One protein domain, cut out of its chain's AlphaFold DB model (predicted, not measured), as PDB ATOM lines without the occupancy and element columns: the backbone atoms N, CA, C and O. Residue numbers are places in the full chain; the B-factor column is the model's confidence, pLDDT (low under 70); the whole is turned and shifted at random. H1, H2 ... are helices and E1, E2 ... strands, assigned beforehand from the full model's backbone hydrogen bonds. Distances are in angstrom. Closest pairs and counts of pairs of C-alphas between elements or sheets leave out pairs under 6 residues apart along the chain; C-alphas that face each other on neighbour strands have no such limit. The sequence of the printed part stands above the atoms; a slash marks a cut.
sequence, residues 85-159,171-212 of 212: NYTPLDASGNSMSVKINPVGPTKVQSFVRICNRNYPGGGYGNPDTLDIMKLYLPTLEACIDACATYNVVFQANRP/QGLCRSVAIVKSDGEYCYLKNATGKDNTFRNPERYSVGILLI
ATOM      1  N   ASN A  85     174.249 149.778 164.161       88.81
ATOM      2  CA  ASN A  85     172.967 150.470 164.108       88.81
ATOM      3  C   ASN A  85     173.002 151.748 164.950       88.81
ATOM      4  O   ASN A  85     173.596 151.790 166.027       88.81
ATOM      5  N   TYR A  86     172.324 152.772 164.457       90.62
ATOM      6  CA  TYR A  86     172.080 154.033 165.130       90.62
ATOM      7  C   TYR A  86     170.584 154.326 165.090       90.62
ATOM      8  O   TYR A  86     169.963 154.258 164.029       90.62
ATOM      9  N   THR A  87     170.007 154.629 166.249       94.31
ATOM     10  CA  THR A  87     168.585 154.949 166.390       94.31
ATOM     11  C   THR A  87     168.467 156.418 166.783       94.31
ATOM     12  O   THR A  87     168.800 156.749 167.921       94.31
ATOM     13  N   PRO A  88     168.012 157.290 165.869       93.25
ATOM     14  CA  PRO A  88     167.839 158.713 166.135       93.25
ATOM     15  C   PRO A  88     166.849 158.962 167.263       93.25
ATOM     16  O   PRO A  88     165.785 158.332 167.317       93.25
ATOM     17  N   LEU A  89     167.186 159.914 168.129       94.44
ATOM     18  CA  LEU A  89     166.334 160.354 169.226       94.44
ATOM     19  C   LEU A  89     165.848 161.781 168.972       94.44
ATOM     20  O   LEU A  89     166.592 162.619 168.469       94.44
ATOM     21  N   ASP A  90     164.598 162.063 169.321       91.38
ATOM     22  CA  ASP A  90     164.069 163.423 169.330       91.38
ATOM     23  C   ASP A  90     164.657 164.265 170.476       91.38
ATOM     24  O   ASP A  90     165.409 163.784 171.326       91.38
ATOM     25  N   ALA A  91     164.294 165.549 170.525       89.44
ATOM     26  CA  ALA A  91     164.750 166.466 171.571       89.44
ATOM     27  C   ALA A  91     164.307 166.060 172.993       89.44
ATOM     28  O   ALA A  91     164.820 166.598 173.970       89.44
ATOM     29  N   SER A  92     163.348 165.137 173.118       93.44
ATOM     30  CA  SER A  92     162.885 164.562 174.385       93.44
ATOM     31  C   SER A  92     163.565 163.226 174.718       93.44
ATOM     32  O   SER A  92     163.296 162.659 175.773       93.44
ATOM     33  N   GLY A  93     164.450 162.728 173.848       91.25
ATOM     34  CA  GLY A  93     165.161 161.465 174.019       91.25
ATOM     35  C   GLY A  93     164.390 160.229 173.545       91.25
ATOM     36  O   GLY A  93     164.831 159.112 173.811       91.25
ATOM     37  N   ASN A  94     163.263 160.387 172.844       93.38
ATOM     38  CA  ASN A  94     162.477 159.258 172.339       93.38
ATOM     39  C   ASN A  94     162.904 158.875 170.923       93.38
ATOM     40  O   ASN A  94     163.248 159.733 170.113       93.38
ATOM     41  N   SER A  95     162.829 157.587 170.585       94.00
ATOM     42  CA  SER A  95     163.176 157.130 169.239       94.00
ATOM     43  C   SER A  95     162.242 157.711 168.180       94.00
ATOM     44  O   SER A  95     161.019 157.549 168.240       94.00
ATOM     45  N   MET A  96     162.827 158.345 167.163       92.88
ATOM     46  CA  MET A  96     162.056 158.916 166.066       92.88
ATOM     47  C   MET A  96     161.382 157.806 165.265       92.88
ATOM     48  O   MET A  96     162.036 156.877 164.789       92.88
ATOM     49  N   SER A  97     160.074 157.925 165.065       91.94
ATOM     50  CA  SER A  97     159.297 156.939 164.321       91.94
ATOM     51  C   SER A  97     158.640 157.554 163.093       91.94
ATOM     52  O   SER A  97     158.222 158.708 163.106       91.94
ATOM     53  N   VAL A  98     158.542 156.773 162.025       88.19
ATOM     54  CA  VAL A  98     157.954 157.174 160.751       88.19
ATOM     55  C   VAL A  98     156.915 156.143 160.332       88.19
ATOM     56  O   VAL A  98     157.127 154.934 160.436       88.19
ATOM     57  N   LYS A  99     155.761 156.605 159.859       84.12
ATOM     58  CA  LYS A  99     154.764 155.725 159.256       84.12
ATOM     59  C   LYS A  99     155.219 155.382 157.843       84.12
ATOM     60  O   LYS A  99     155.391 156.292 157.046       84.12
ATOM     61  N   ILE A 100     155.475 154.114 157.534       70.62
ATOM     62  CA  ILE A 100     155.821 153.706 156.165       70.62
ATOM     63  C   ILE A 100     154.531 153.313 155.481       70.62
ATOM     64  O   ILE A 100     153.871 152.370 155.920       70.62
ATOM     65  N   ASN A 101     154.186 154.018 154.411       67.19
ATOM     66  CA  ASN A 101     152.874 153.950 153.788       67.19
ATOM     67  C   ASN A 101     151.728 154.456 154.694       67.19
ATOM     68  O   ASN A 101     151.795 154.456 155.920       67.19
ATOM     69  N   PRO A 102     150.616 154.878 154.096       62.75
ATOM     70  CA  PRO A 102     149.547 155.590 154.789       62.75
ATOM     71  C   PRO A 102     148.641 154.670 155.609       62.75
ATOM     72  O   PRO A 102     147.956 155.120 156.522       62.75
ATOM     73  N   VAL A 103     148.669 153.368 155.334       64.94
ATOM     74  CA  VAL A 103     147.888 152.338 156.040       64.94
ATOM     75  C   VAL A 103     148.804 151.426 156.875       64.94
ATOM     76  O   VAL A 103     148.336 150.538 157.579       64.94
ATOM     77  N   GLY A 104     150.123 151.639 156.814       68.56
ATOM     78  CA  GLY A 104     151.112 150.817 157.507       68.56
ATOM     79  C   GLY A 104     151.318 151.198 158.977       68.56
ATOM     80  O   GLY A 104     150.889 152.272 159.417       68.56
ATOM     81  N   PRO A 105     151.998 150.331 159.750       76.50
ATOM     82  CA  PRO A 105     152.386 150.640 161.117       76.50
ATOM     83  C   PRO A 105     153.446 151.748 161.156       76.50
ATOM     84  O   PRO A 105     154.305 151.862 160.277       76.50
ATOM     85  N   THR A 106     153.408 152.541 162.223       85.50
ATOM     86  CA  THR A 106     154.501 153.445 162.586       85.50
ATOM     87  C   THR A 106     155.710 152.618 163.012       85.50
ATOM     88  O   THR A 106     155.590 151.750 163.877       85.50
ATOM     89  N   LYS A 107     156.870 152.868 162.401       88.69
ATOM     90  CA  LYS A 107     158.115 152.149 162.681       88.69
ATOM     91  C   LYS A 107     159.178 153.083 163.230       88.69
ATOM     92  O   LYS A 107     159.342 154.191 162.726       88.69
ATOM     93  N   VAL A 108     159.922 152.611 164.223       91.88
ATOM     94  CA  VAL A 108     161.119 153.302 164.708       91.88
ATOM     95  C   VAL A 108     162.153 153.338 163.591       91.88
ATOM     96  O   VAL A 108     162.424 152.318 162.962       91.88
ATOM     97  N   GLN A 109     162.719 154.514 163.345       92.62
ATOM     98  CA  GLN A 109     163.795 154.685 162.384       92.62
ATOM     99  C   GLN A 109     165.099 154.164 162.985       92.62
ATOM    100  O   GLN A 109     165.509 154.597 164.058       92.62
ATOM    101  N   SER A 110     165.763 153.250 162.289       91.69
ATOM    102  CA  SER A 110     167.124 152.825 162.610       91.69
ATOM    103  C   SER A 110     167.986 152.957 161.368       91.69
ATOM    104  O   SER A 110     167.477 152.880 160.255       91.69
ATOM    105  N   PHE A 111     169.281 153.194 161.530       90.12
ATOM    106  CA  PHE A 111     170.211 153.360 160.424       90.12
ATOM    107  C   PHE A 111     171.443 152.503 160.642       90.12
ATOM    108  O   PHE A 111     172.051 152.559 161.707       90.12
ATOM    109  N   VAL A 112     171.866 151.764 159.620       88.06
ATOM    110  CA  VAL A 112     173.192 151.147 159.626       88.06
ATOM    111  C   VAL A 112     174.234 152.193 159.244       88.06
ATOM    112  O   VAL A 112     174.129 152.849 158.205       88.06
ATOM    113  N   ARG A 113     175.248 152.362 160.088       87.06
ATOM    114  CA  ARG A 113     176.388 153.241 159.825       87.06
ATOM    115  C   ARG A 113     177.465 152.468 159.085       87.06
ATOM    116  O   ARG A 113     177.889 151.400 159.534       87.06
ATOM    117  N   ILE A 114     177.923 153.026 157.970       82.19
ATOM    118  CA  ILE A 114     178.984 152.449 157.153       82.19
ATOM    119  C   ILE A 114     180.080 153.489 156.965       82.19
ATOM    120  O   ILE A 114     179.855 154.569 156.418       82.19
ATOM    121  N   CYS A 115     181.277 153.149 157.423       80.12
ATOM    122  CA  CYS A 115     182.440 154.023 157.360       80.12
ATOM    123  C   CYS A 115     183.244 153.754 156.084       80.12
ATOM    124  O   CYS A 115     183.271 152.628 155.584       80.12
ATOM    125  N   ASN A 116     183.946 154.776 155.600       75.69
ATOM    126  CA  ASN A 116     184.861 154.705 154.455       75.69
ATOM    127  C   ASN A 116     184.195 154.190 153.172       75.69
ATOM    128  O   ASN A 116     184.771 153.417 152.404       75.69
ATOM    129  N   ARG A 117     182.939 154.577 152.965       69.50
ATOM    130  CA  ARG A 117     182.167 154.215 151.783       69.50
ATOM    131  C   ARG A 117     181.305 155.399 151.389       69.50
ATOM    132  O   ARG A 117     180.632 155.973 152.237       69.50
ATOM    133  N   ASN A 118     181.316 155.740 150.105       60.81
ATOM    134  CA  ASN A 118     180.373 156.683 149.518       60.81
ATOM    135  C   ASN A 118     179.255 155.881 148.860       60.81
ATOM    136  O   ASN A 118     179.177 155.766 147.635       60.81
ATOM    137  N   TYR A 119     178.429 155.236 149.678       56.53
ATOM    138  CA  TYR A 119     177.225 154.620 149.142       56.53
ATOM    139  C   TYR A 119     176.278 155.739 148.696       56.53
ATOM    140  O   TYR A 119     176.080 156.732 149.396       56.53
ATOM    141  N   PRO A 120     175.685 155.570 147.519       55.44
ATOM    142  CA  PRO A 120     174.426 154.846 147.547       55.44
ATOM    143  C   PRO A 120     174.488 153.734 146.497       55.44
ATOM    144  O   PRO A 120     174.685 154.100 145.369       55.44
ATOM    145  N   GLY A 121     174.334 152.440 146.832       37.53
ATOM    146  CA  GLY A 121     174.232 151.213 146.020       37.53
ATOM    147  C   GLY A 121     172.987 150.268 146.107       37.53
ATOM    148  O   GLY A 121     173.148 149.056 146.055       37.53
ATOM    149  N   GLY A 122     171.759 150.741 146.295       35.41
ATOM    150  CA  GLY A 122     170.494 150.001 146.337       35.41
ATOM    151  C   GLY A 122     170.200 149.017 145.190       35.41
ATOM    152  O   GLY A 122     169.927 149.397 144.057       35.41
ATOM    153  N   GLY A 123     170.076 147.737 145.555       32.19
ATOM    154  CA  GLY A 123     169.228 146.758 144.859       32.19
ATOM    155  C   GLY A 123     167.736 146.870 145.221       32.19
ATOM    156  O   GLY A 123     166.941 146.045 144.787       32.19
ATOM    157  N   TYR A 124     167.350 147.874 146.015       39.59
ATOM    158  CA  TYR A 124     165.966 148.154 146.395       39.59
ATOM    159  C   TYR A 124     165.755 149.669 146.507       39.59
ATOM    160  O   TYR A 124     166.233 150.298 147.450       39.59
ATOM    161  N   GLY A 125     165.028 150.245 145.547       41.81
ATOM    162  CA  GLY A 125     164.698 151.673 145.505       41.81
ATOM    163  C   GLY A 125     165.303 152.392 144.300       41.81
ATOM    164  O   GLY A 125     166.366 152.019 143.820       41.81
ATOM    165  N   ASN A 126     164.568 153.392 143.811       40.19
ATOM    166  CA  ASN A 126     164.805 154.201 142.610       40.19
ATOM    167  C   ASN A 126     166.308 154.384 142.241       40.19
ATOM    168  O   ASN A 126     167.063 154.882 143.078       40.19
ATOM    169  N   PRO A 127     166.751 153.985 141.026       46.75
ATOM    170  CA  PRO A 127     168.148 154.090 140.583       46.75
ATOM    171  C   PRO A 127     168.629 155.531 140.348       46.75
ATOM    172  O   PRO A 127     169.839 155.750 140.264       46.75
ATOM    173  N   ASP A 128     167.719 156.505 140.276       48.50
ATOM    174  CA  ASP A 128     168.057 157.910 140.074       48.50
ATOM    175  C   ASP A 128     168.310 158.588 141.429       48.50
ATOM    176  O   ASP A 128     167.398 158.966 142.165       48.50
ATOM    177  N   THR A 129     169.586 158.709 141.790       53.53
ATOM    178  CA  THR A 129     170.061 159.480 142.947       53.53
ATOM    179  C   THR A 129     169.572 160.925 142.889       53.53
ATOM    180  O   THR A 129     170.081 161.707 142.088       53.53
ATOM    181  N   LEU A 130     168.662 161.311 143.787       64.19
ATOM    182  CA  LEU A 130     168.360 162.714 144.061       64.19
ATOM    183  C   LEU A 130     168.785 163.042 145.497       64.19
ATOM    184  O   LEU A 130     168.267 162.490 146.472       64.19
ATOM    185  N   ASP A 131     169.762 163.942 145.624       71.69
ATOM    186  CA  ASP A 131     170.008 164.624 146.891       71.69
ATOM    187  C   ASP A 131     168.765 165.464 147.191       71.69
ATOM    188  O   ASP A 131     168.469 166.423 146.478       71.69
ATOM    189  N   ILE A 132     168.026 165.098 148.233       77.12
ATOM    190  CA  ILE A 132     166.824 165.833 148.640       77.12
ATOM    191  C   ILE A 132     167.177 167.067 149.468       77.12
ATOM    192  O   ILE A 132     166.424 168.036 149.474       77.12
ATOM    193  N   MET A 133     168.321 167.055 150.160       84.62
ATOM    194  CA  MET A 133     168.792 168.195 150.941       84.62
ATOM    195  C   MET A 133     170.301 168.114 151.199       84.62
ATOM    196  O   MET A 133     170.854 167.025 151.357       84.62
ATOM    197  N   LYS A 134     170.954 169.280 151.276       83.81
ATOM    198  CA  LYS A 134     172.356 169.430 151.687       83.81
ATOM    199  C   LYS A 134     172.413 170.292 152.940       83.81
ATOM    200  O   LYS A 134     171.826 171.371 152.960       83.81
ATOM    201  N   LEU A 135     173.091 169.816 153.977       85.00
ATOM    202  CA  LEU A 135     173.161 170.468 155.282       85.00
ATOM    203  C   LEU A 135     174.605 170.582 155.748       85.00
ATOM    204  O   LEU A 135     175.401 169.668 155.554       85.00
ATOM    205  N   TYR A 136     174.932 171.686 156.411       86.12
ATOM    206  CA  TYR A 136     176.212 171.810 157.091       86.12
ATOM    207  C   TYR A 136     176.119 171.142 158.465       86.12
ATOM    208  O   TYR A 136     175.618 171.748 159.412       86.12
ATOM    209  N   LEU A 137     176.538 169.878 158.566       86.56
ATOM    210  CA  LEU A 137     176.448 169.106 159.806       86.56
ATOM    211  C   LEU A 137     177.807 168.530 160.196       86.56
ATOM    212  O   LEU A 137     178.514 168.001 159.340       86.56
ATOM    213  N   PRO A 138     178.171 168.610 161.486       82.12
ATOM    214  CA  PRO A 138     179.517 168.291 161.931       82.12
ATOM    215  C   PRO A 138     179.769 166.790 162.057       82.12
ATOM    216  O   PRO A 138     180.930 166.411 162.148       82.12
ATOM    217  N   THR A 139     178.731 165.943 162.107       85.75
ATOM    218  CA  THR A 139     178.890 164.498 162.316       85.75
ATOM    219  C   THR A 139     177.930 163.644 161.501       85.75
ATOM    220  O   THR A 139     176.870 164.104 161.071       85.75
ATOM    221  N   LEU A 140     178.296 162.370 161.305       85.62
ATOM    222  CA  LEU A 140     177.426 161.388 160.654       85.62
ATOM    223  C   LEU A 140     176.124 161.186 161.440       85.62
ATOM    224  O   LEU A 140     175.064 161.093 160.839       85.62
ATOM    225  N   GLU A 141     176.191 161.145 162.770       89.19
ATOM    226  CA  GLU A 141     175.008 160.991 163.628       89.19
ATOM    227  C   GLU A 141     174.054 162.173 163.462       89.19
ATOM    228  O   GLU A 141     172.886 161.958 163.162       89.19
ATOM    229  N   ALA A 142     174.566 163.410 163.485       90.00
ATOM    230  CA  ALA A 142     173.754 164.597 163.221       90.00
ATOM    231  C   ALA A 142     173.134 164.566 161.811       90.00
ATOM    232  O   ALA A 142     171.991 164.971 161.608       90.00
ATOM    233  N   CYS A 143     173.881 164.057 160.828       89.50
ATOM    234  CA  CYS A 143     173.404 163.855 159.463       89.50
ATOM    235  C   CYS A 143     172.244 162.844 159.409       89.50
ATOM    236  O   CYS A 143     171.230 163.089 158.750       89.50
ATOM    237  N   ILE A 144     172.346 161.743 160.160       92.06
ATOM    238  CA  ILE A 144     171.278 160.750 160.299       92.06
ATOM    239  C   ILE A 144     170.069 161.330 161.055       92.06
ATOM    240  O   ILE A 144     168.935 161.134 160.615       92.06
ATOM    241  N   ASP A 145     170.277 162.085 162.133       94.12
ATOM    242  CA  ASP A 145     169.197 162.732 162.890       94.12
ATOM    243  C   ASP A 145     168.405 163.705 162.011       94.12
ATOM    244  O   ASP A 145     167.172 163.742 162.056       94.12
ATOM    245  N   ALA A 146     169.094 164.452 161.144       93.75
ATOM    246  CA  ALA A 146     168.449 165.333 160.178       93.75
ATOM    247  C   ALA A 146     167.604 164.554 159.157       93.75
ATOM    248  O   ALA A 146     166.494 164.974 158.830       93.75
ATOM    249  N   CYS A 147     168.086 163.402 158.685       92.62
ATOM    250  CA  CYS A 147     167.330 162.500 157.808       92.62
ATOM    251  C   CYS A 147     166.076 161.946 158.491       92.62
ATOM    252  O   CYS A 147     164.989 161.944 157.908       92.62
ATOM    253  N   ALA A 148     166.201 161.531 159.750       94.38
ATOM    254  CA  ALA A 148     165.080 161.031 160.531       94.38
ATOM    255  C   ALA A 148     164.040 162.119 160.821       94.38
ATOM    256  O   ALA A 148     162.840 161.879 160.668       94.38
ATOM    257  N   THR A 149     164.497 163.329 161.149       94.81
ATOM    258  CA  THR A 149     163.641 164.508 161.336       94.81
ATOM    259  C   THR A 149     162.919 164.868 160.043       94.81
ATOM    260  O   THR A 149     161.706 165.075 160.047       94.81
ATOM    261  N   TYR A 150     163.642 164.879 158.919       92.88
ATOM    262  CA  TYR A 150     163.056 165.093 157.601       92.88
ATOM    263  C   TYR A 150     161.926 164.094 157.338       92.88
ATOM    264  O   TYR A 150     160.844 164.503 156.939       92.88
ATOM    265  N   ASN A 151     162.131 162.807 157.622       91.19
ATOM    266  CA  ASN A 151     161.117 161.773 157.419       91.19
ATOM    267  C   ASN A 151     159.859 161.988 158.268       91.19
ATOM    268  O   ASN A 151     158.749 161.804 157.767       91.19
ATOM    269  N   VAL A 152     160.016 162.403 159.530       91.31
ATOM    270  CA  VAL A 152     158.889 162.740 160.415       91.31
ATOM    271  C   VAL A 152     158.074 163.895 159.826       91.31
ATOM    272  O   VAL A 152     156.857 163.783 159.674       91.31
ATOM    273  N   VAL A 153     158.743 164.981 159.433       90.12
ATOM    274  CA  VAL A 153     158.086 166.176 158.878       90.12
ATOM    275  C   VAL A 153     157.484 165.898 157.501       90.12
ATOM    276  O   VAL A 153     156.368 166.334 157.220       90.12
ATOM    277  N   PHE A 154     158.190 165.152 156.651       87.06
ATOM    278  CA  PHE A 154     157.726 164.762 155.325       87.06
ATOM    279  C   PHE A 154     156.438 163.948 155.421       87.06
ATOM    280  O   PHE A 154     155.497 164.227 154.687       87.06
ATOM    281  N   GLN A 155     156.359 162.991 156.355       83.38
ATOM    282  CA  GLN A 155     155.127 162.233 156.571       83.38
ATOM    283  C   GLN A 155     153.972 163.091 157.071       83.38
ATOM    284  O   GLN A 155     152.855 162.941 156.583       83.38
ATOM    285  N   ALA A 156     154.232 163.994 158.018       83.50
ATOM    286  CA  ALA A 156     153.202 164.878 158.558       83.50
ATOM    287  C   ALA A 156     152.609 165.822 157.496       83.50
ATOM    288  O   ALA A 156     151.449 166.208 157.603       83.50
ATOM    289  N   ASN A 157     153.393 166.171 156.472       80.75
ATOM    290  CA  ASN A 157     153.017 167.129 155.432       80.75
ATOM    291  C   ASN A 157     152.884 166.492 154.044       80.75
ATOM    292  O   ASN A 157     152.974 167.205 153.040       80.75
ATOM    293  N   ARG A 158     152.709 165.164 153.948       75.38
ATOM    294  CA  ARG A 158     152.579 164.520 152.636       75.38
ATOM    295  C   ARG A 158     151.399 165.135 151.874       75.38
ATOM    296  O   ARG A 158     150.298 165.199 152.427       75.38
ATOM    297  N   PRO A 159     151.596 165.548 150.607       66.19
ATOM    298  CA  PRO A 159     150.495 166.013 149.786       66.19
ATOM    299  C   PRO A 159     149.487 164.875 149.629       66.19
ATOM    300  O   PRO A 159     149.802 163.824 149.069       66.19
ATOM    301  N   GLN A 171     158.806 157.454 147.811       67.25
ATOM    302  CA  GLN A 171     159.867 158.026 146.977       67.25
ATOM    303  C   GLN A 171     160.423 159.350 147.516       67.25
ATOM    304  O   GLN A 171     161.509 159.757 147.110       67.25
ATOM    305  N   GLY A 172     159.699 160.026 148.412       78.06
ATOM    306  CA  GLY A 172     160.166 161.266 149.027       78.06
ATOM    307  C   GLY A 172     160.900 161.087 150.353       78.06
ATOM    308  O   GLY A 172     161.527 162.037 150.792       78.06
ATOM    309  N   LEU A 173     160.867 159.909 150.993       84.44
ATOM    310  CA  LEU A 173     161.570 159.712 152.267       84.44
ATOM    311  C   LEU A 173     163.086 159.754 152.077       84.44
ATOM    312  O   LEU A 173     163.617 159.185 151.129       84.44
ATOM    313  N   CYS A 174     163.786 160.338 153.042       89.12
ATOM    314  CA  CYS A 174     165.218 160.181 153.199       89.12
ATOM    315  C   CYS A 174     165.540 158.722 153.555       89.12
ATOM    316  O   CYS A 174     165.176 158.238 154.626       89.12
ATOM    317  N   ARG A 175     166.202 158.009 152.640       86.69
ATOM    318  CA  ARG A 175     166.569 156.588 152.760       86.69
ATOM    319  C   ARG A 175     168.038 156.376 153.094       86.69
ATOM    320  O   ARG A 175     168.397 155.332 153.636       86.69
ATOM    321  N   SER A 176     168.888 157.334 152.756       85.50
ATOM    322  CA  SER A 176     170.293 157.293 153.129       85.50
ATOM    323  C   SER A 176     170.858 158.690 153.320       85.50
ATOM    324  O   SER A 176     170.285 159.682 152.865       85.50
ATOM    325  N   VAL A 177     171.993 158.755 154.002       87.00
ATOM    326  CA  VAL A 177     172.792 159.965 154.119       87.00
ATOM    327  C   VAL A 177     174.235 159.698 153.749       87.00
ATOM    328  O   VAL A 177     174.724 158.590 153.963       87.00
ATOM    329  N   ALA A 178     174.922 160.717 153.247       83.25
ATOM    330  CA  ALA A 178     176.364 160.697 153.044       83.25
ATOM    331  C   ALA A 178     176.990 161.948 153.649       83.25
ATOM    332  O   ALA A 178     176.516 163.055 153.406       83.25
ATOM    333  N   ILE A 179     178.065 161.772 154.412       81.06
ATOM    334  CA  ILE A 179     178.901 162.870 154.887       81.06
ATOM    335  C   ILE A 179     180.237 162.825 154.156       81.06
ATOM    336  O   ILE A 179     180.850 161.758 154.047       81.06
ATOM    337  N   VAL A 180     180.668 163.974 153.637       78.81
ATOM    338  CA  VAL A 180     181.976 164.123 152.995       78.81
ATOM    339  C   VAL A 180     182.918 164.802 153.982       78.81
ATOM    340  O   VAL A 180     182.643 165.883 154.493       78.81
ATOM    341  N   LYS A 181     184.031 164.141 154.284       75.50
ATOM    342  CA  LYS A 181     185.022 164.543 155.287       75.50
ATOM    343  C   LYS A 181     186.077 165.434 154.639       75.50
ATOM    344  O   LYS A 181     187.237 165.051 154.473       75.50
ATOM    345  N   SER A 182     185.667 166.595 154.157       71.31
ATOM    346  CA  SER A 182     186.590 167.627 153.676       71.31
ATOM    347  C   SER A 182     186.096 168.995 154.135       71.31
ATOM    348  O   SER A 182     184.919 169.158 154.455       71.31
ATOM    349  N   ASP A 183     187.004 169.959 154.255       70.50
ATOM    350  CA  ASP A 183     186.641 171.295 154.729       70.50
ATOM    351  C   ASP A 183     185.627 171.944 153.779       70.50
ATOM    352  O   ASP A 183     185.774 171.880 152.558       70.50
ATOM    353  N   GLY A 184     184.593 172.571 154.342       64.62
ATOM    354  CA  GLY A 184     183.516 173.196 153.569       64.62
ATOM    355  C   GLY A 184     182.527 172.227 152.909       64.62
ATOM    356  O   GLY A 184     181.670 172.678 152.152       64.62
ATOM    357  N   GLU A 185     182.613 170.928 153.188       73.56
ATOM    358  CA  GLU A 185     181.678 169.936 152.657       73.56
ATOM    359  C   GLU A 185     180.392 169.785 153.482       73.56
ATOM    360  O   GLU A 185     180.256 170.288 154.599       73.56
ATOM    361  N   TYR A 186     179.430 169.057 152.908       77.25
ATOM    362  CA  TYR A 186     178.076 168.917 153.435       77.25
ATOM    363  C   TYR A 186     177.722 167.474 153.829       77.25
ATOM    364  O   TYR A 186     178.306 166.485 153.382       77.25
ATOM    365  N   CYS A 187     176.687 167.372 154.657       85.25
ATOM    366  CA  CYS A 187     175.835 166.202 154.788       85.25
ATOM    367  C   CYS A 187     174.790 166.214 153.664       85.25
ATOM    368  O   CYS A 187     174.109 167.217 153.448       85.25
ATOM    369  N   TYR A 188     174.632 165.088 152.979       85.88
ATOM    370  CA  TYR A 188     173.692 164.900 151.882       85.88
ATOM    371  C   TYR A 188     172.613 163.917 152.315       85.88
ATOM    372  O   TYR A 188     172.919 162.751 152.562       85.88
ATOM    373  N   LEU A 189     171.361 164.363 152.376       88.75
ATOM    374  CA  LEU A 189     170.201 163.489 152.540       88.75
ATOM    375  C   LEU A 189     169.765 162.997 151.162       88.75
ATOM    376  O   LEU A 189     169.659 163.783 150.219       88.75
ATOM    377  N   LYS A 190     169.485 161.701 151.048       83.31
ATOM    378  CA  LYS A 190     169.210 161.028 149.775       83.31
ATOM    379  C   LYS A 190     167.934 160.207 149.887       83.31
ATOM    380  O   LYS A 190     167.746 159.475 150.859       83.31
ATOM    381  N   ASN A 191     167.071 160.285 148.878       80.12
ATOM    382  CA  ASN A 191     165.852 159.468 148.807       80.12
ATOM    383  C   ASN A 191     166.058 158.092 148.156       80.12
ATOM    384  O   ASN A 191     165.185 157.227 148.217       80.12
ATOM    385  N   ALA A 192     167.225 157.878 147.555       67.81
ATOM    386  CA  ALA A 192     167.624 156.626 146.941       67.81
ATOM    387  C   ALA A 192     168.744 155.963 147.736       67.81
ATOM    388  O   ALA A 192     169.545 156.622 148.408       67.81
ATOM    389  N   THR A 193     168.814 154.639 147.618       56.50
ATOM    390  CA  THR A 193     169.929 153.872 148.155       56.50
ATOM    391  C   THR A 193     170.965 153.490 147.100       56.50
ATOM    392  O   THR A 193     171.993 153.113 147.615       56.50
ATOM    393  N   GLY A 194     170.782 153.625 145.749       53.22
ATOM    394  CA  GLY A 194     171.756 153.907 144.607       53.22
ATOM    395  C   GLY A 194     172.629 152.826 143.856       53.22
ATOM    396  O   GLY A 194     172.271 151.672 143.885       53.22
ATOM    397  N   LYS A 195     173.768 153.124 143.160       49.16
ATOM    398  CA  LYS A 195     174.965 152.227 142.886       49.16
ATOM    399  C   LYS A 195     176.258 152.723 143.598       49.16
ATOM    400  O   LYS A 195     176.558 153.908 143.515       49.16
ATOM    401  N   ASP A 196     177.014 151.844 144.281       56.03
ATOM    402  CA  ASP A 196     178.232 152.220 145.041       56.03
ATOM    403  C   ASP A 196     179.262 152.915 144.140       56.03
ATOM    404  O   ASP A 196     179.872 152.284 143.276       56.03
ATOM    405  N   ASN A 197     179.461 154.213 144.361       54.88
ATOM    406  CA  ASN A 197     180.354 155.049 143.567       54.88
ATOM    407  C   ASN A 197     181.549 155.516 144.401       54.88
ATOM    408  O   ASN A 197     182.026 156.639 144.229       54.88
ATOM    409  N   THR A 198     182.032 154.669 145.316       55.03
ATOM    410  CA  THR A 198     183.237 154.917 146.116       55.03
ATOM    411  C   THR A 198     184.491 154.927 145.220       55.03
ATOM    412  O   THR A 198     185.331 154.035 145.271       55.03
ATOM    413  N   PHE A 199     184.624 155.913 144.332       50.91
ATOM    414  CA  PHE A 199     185.785 156.058 143.461       50.91
ATOM    415  C   PHE A 199     186.925 156.790 144.187       50.91
ATOM    416  O   PHE A 199     186.756 157.881 144.730       50.91
ATOM    417  N   ARG A 200     188.111 156.171 144.127       50.50
ATOM    418  CA  ARG A 200     189.460 156.644 144.509       50.50
ATOM    419  C   ARG A 200     189.743 157.026 145.969       50.50
ATOM    420  O   ARG A 200     190.867 156.764 146.370       50.50
ATOM    421  N   ASN A 201     188.804 157.579 146.745       65.06
ATOM    422  CA  ASN A 201     189.073 158.068 148.115       65.06
ATOM    423  C   ASN A 201     187.988 157.641 149.134       65.06
ATOM    424  O   ASN A 201     187.224 158.490 149.610       65.06
ATOM    425  N   PRO A 202     187.856 156.337 149.446       68.81
ATOM    426  CA  PRO A 202     186.839 155.813 150.364       68.81
ATOM    427  C   PRO A 202     186.861 156.486 151.735       68.81
ATOM    428  O   PRO A 202     185.803 156.770 152.293       68.81
ATOM    429  N   GLU A 203     188.047 156.802 152.256       71.25
ATOM    430  CA  GLU A 203     188.229 157.415 153.570       71.25
ATOM    431  C   GLU A 203     187.525 158.761 153.730       71.25
ATOM    432  O   GLU A 203     187.225 159.142 154.858       71.25
ATOM    433  N   ARG A 204     187.199 159.450 152.628       73.44
ATOM    434  CA  ARG A 204     186.516 160.752 152.638       73.44
ATOM    435  C   ARG A 204     185.021 160.666 152.900       73.44
ATOM    436  O   ARG A 204     184.384 161.706 153.007       73.44
ATOM    437  N   TYR A 205     184.451 159.470 152.992       77.88
ATOM    438  CA  TYR A 205     183.005 159.305 153.046       77.88
ATOM    439  C   TYR A 205     182.581 158.390 154.185       77.88
ATOM    440  O   TYR A 205     183.235 157.390 154.483       77.88
ATOM    441  N   SER A 206     181.460 158.730 154.809       82.81
ATOM    442  CA  SER A 206     180.710 157.814 155.668       82.81
ATOM    443  C   SER A 206     179.224 157.969 155.367       82.81
ATOM    444  O   SER A 206     178.769 159.057 155.011       82.81
ATOM    445  N   VAL A 207     178.462 156.888 155.495       84.06
ATOM    446  CA  VAL A 207     177.036 156.870 155.162       84.06
ATOM    447  C   VAL A 207     176.199 156.255 156.273       84.06
ATOM    448  O   VAL A 207     176.674 155.428 157.051       84.06
ATOM    449  N   GLY A 208     174.932 156.651 156.319       86.62
ATOM    450  CA  GLY A 208     173.891 156.003 157.111       86.62
ATOM    451  C   GLY A 208     172.784 155.518 156.186       86.62
ATOM    452  O   GLY A 208     172.327 156.288 155.345       86.62
ATOM    453  N   ILE A 209     172.348 154.264 156.309       86.25
ATOM    454  CA  ILE A 209     171.260 153.706 155.486       86.25
ATOM    455  C   ILE A 209     170.106 153.299 156.388       86.25
ATOM    456  O   ILE A 209     170.309 152.565 157.350       86.25
ATOM    457  N   LEU A 210     168.908 153.771 156.060       88.12
ATOM    458  CA  LEU A 210     167.690 153.523 156.817       88.12
ATOM    459  C   LEU A 210     167.304 152.031 156.786       88.12
ATOM    460  O   LEU A 210     167.144 151.439 155.720       88.12
ATOM    461  N   LEU A 211     167.120 151.458 157.973       85.12
ATOM    462  CA  LEU A 211     166.645 150.114 158.280       85.12
ATOM    463  C   LEU A 211     165.259 150.235 158.926       85.12
ATOM    464  O   LEU A 211     165.156 150.482 160.128       85.12
ATOM    465  N   ILE A 212     164.192 150.109 158.141       72.44
ATOM    466  CA  ILE A 212     162.809 150.162 158.638       72.44
ATOM    467  C   ILE A 212     161.925 149.136 157.942       72.44
ATOM    468  O   ILE A 212     162.142 148.871 156.744       72.44
TER     469      ILE A 212
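This is residues 85 to 159 and 171 to 212 of the 212 residues of an uncharacterized protein of Sordaria macrospora (strain ATCC MYA-333 / DSM 997 / K(L3346) / K-hell) (UniProt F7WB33). A twisted sheet of five antiparallel strands has one helix, H1, packed over one face, while two long links, residues 116 to 130 and 191 to 204, loop on the side away from H1. Beyond one end of the sheet, E1 and E2 make a small separate hairpin whose strand E1 packs on the later part of H1, and E2 runs on into E3 of the large sheet. The printed part has 117 residues, with one named helix and seven named strands in the order E1 E2 E3 E4 H1 E5 E6 E7; under half of the residues, 50, are in named elements, and the class is mixed, helices and strands. The large sheet has the order E3 - E7 - E5 - E6 - E4. The whole is compact, with a radius of gyration of the C-alphas of 13.7 A and spans of 43 by 32 by 24 A.

In the large sheet, E3 is residues 110 to 115, 16.2 A long, beginning at C-alpha 110 (167.124, 152.825, 162.610). E7, residues 205 to 211, is 19.5 A long and ends at C-alpha 211 (166.645, 150.114, 158.280). E5 is residues 176 to 180, 13.5 A; E6 is residues 187 to 190, 9.8 A; E4 is residues 131 to 135, 10.7 A. H1, residues 140 to 156, runs 24.6 A from C-alpha 140 (177.426, 161.388, 160.654). E1 is residues 97 to 99, 6.9 A, and E2 is residues 106 to 108, 7.0 A.

E3 and E4 are the edge strands of the large sheet. N 114 and O 207 of E3 and E7 are 2.9 A apart, within hydrogen-bond range, as are N 177 and O 208 of E5 and E7 at 2.8 A. In the hairpin E5 and E6, N 188 and O 178 are 2.8 A apart; between E6 and E4, N 187 and O 135 are 2.8 A apart. H1 is on this sheet, two layers, a helix on one face of a sheet; its closest C-alphas to E6 are Cys 143 and Cys 187, 5.8 A apart. In H1 every O i to N i+4 pair is within hydrogen-bond range. The closest C-alphas of E1 and H1, Val 98 and Val 152, are 5.7 A apart. In the antiparallel hairpin E1 and E2, N 98 and O 107 are 2.8 A apart. E1 and E7 are apart. Residues 85 to 86 pair antiparallel with residues 111 to 112 of E3.

The two C-alphas farthest apart, Val 103 and Arg 200, are 43.4 A apart. Residues 160 to 170 are not printed, and C-alphas 159 and 171 are 12.6 A apart across the cut. The links E3 to E4 and E6 to E7 are long. Mean pLDDT of the printed part is 77.2; 32 residues are under 70, among them 117 to 130 and 192 to 202.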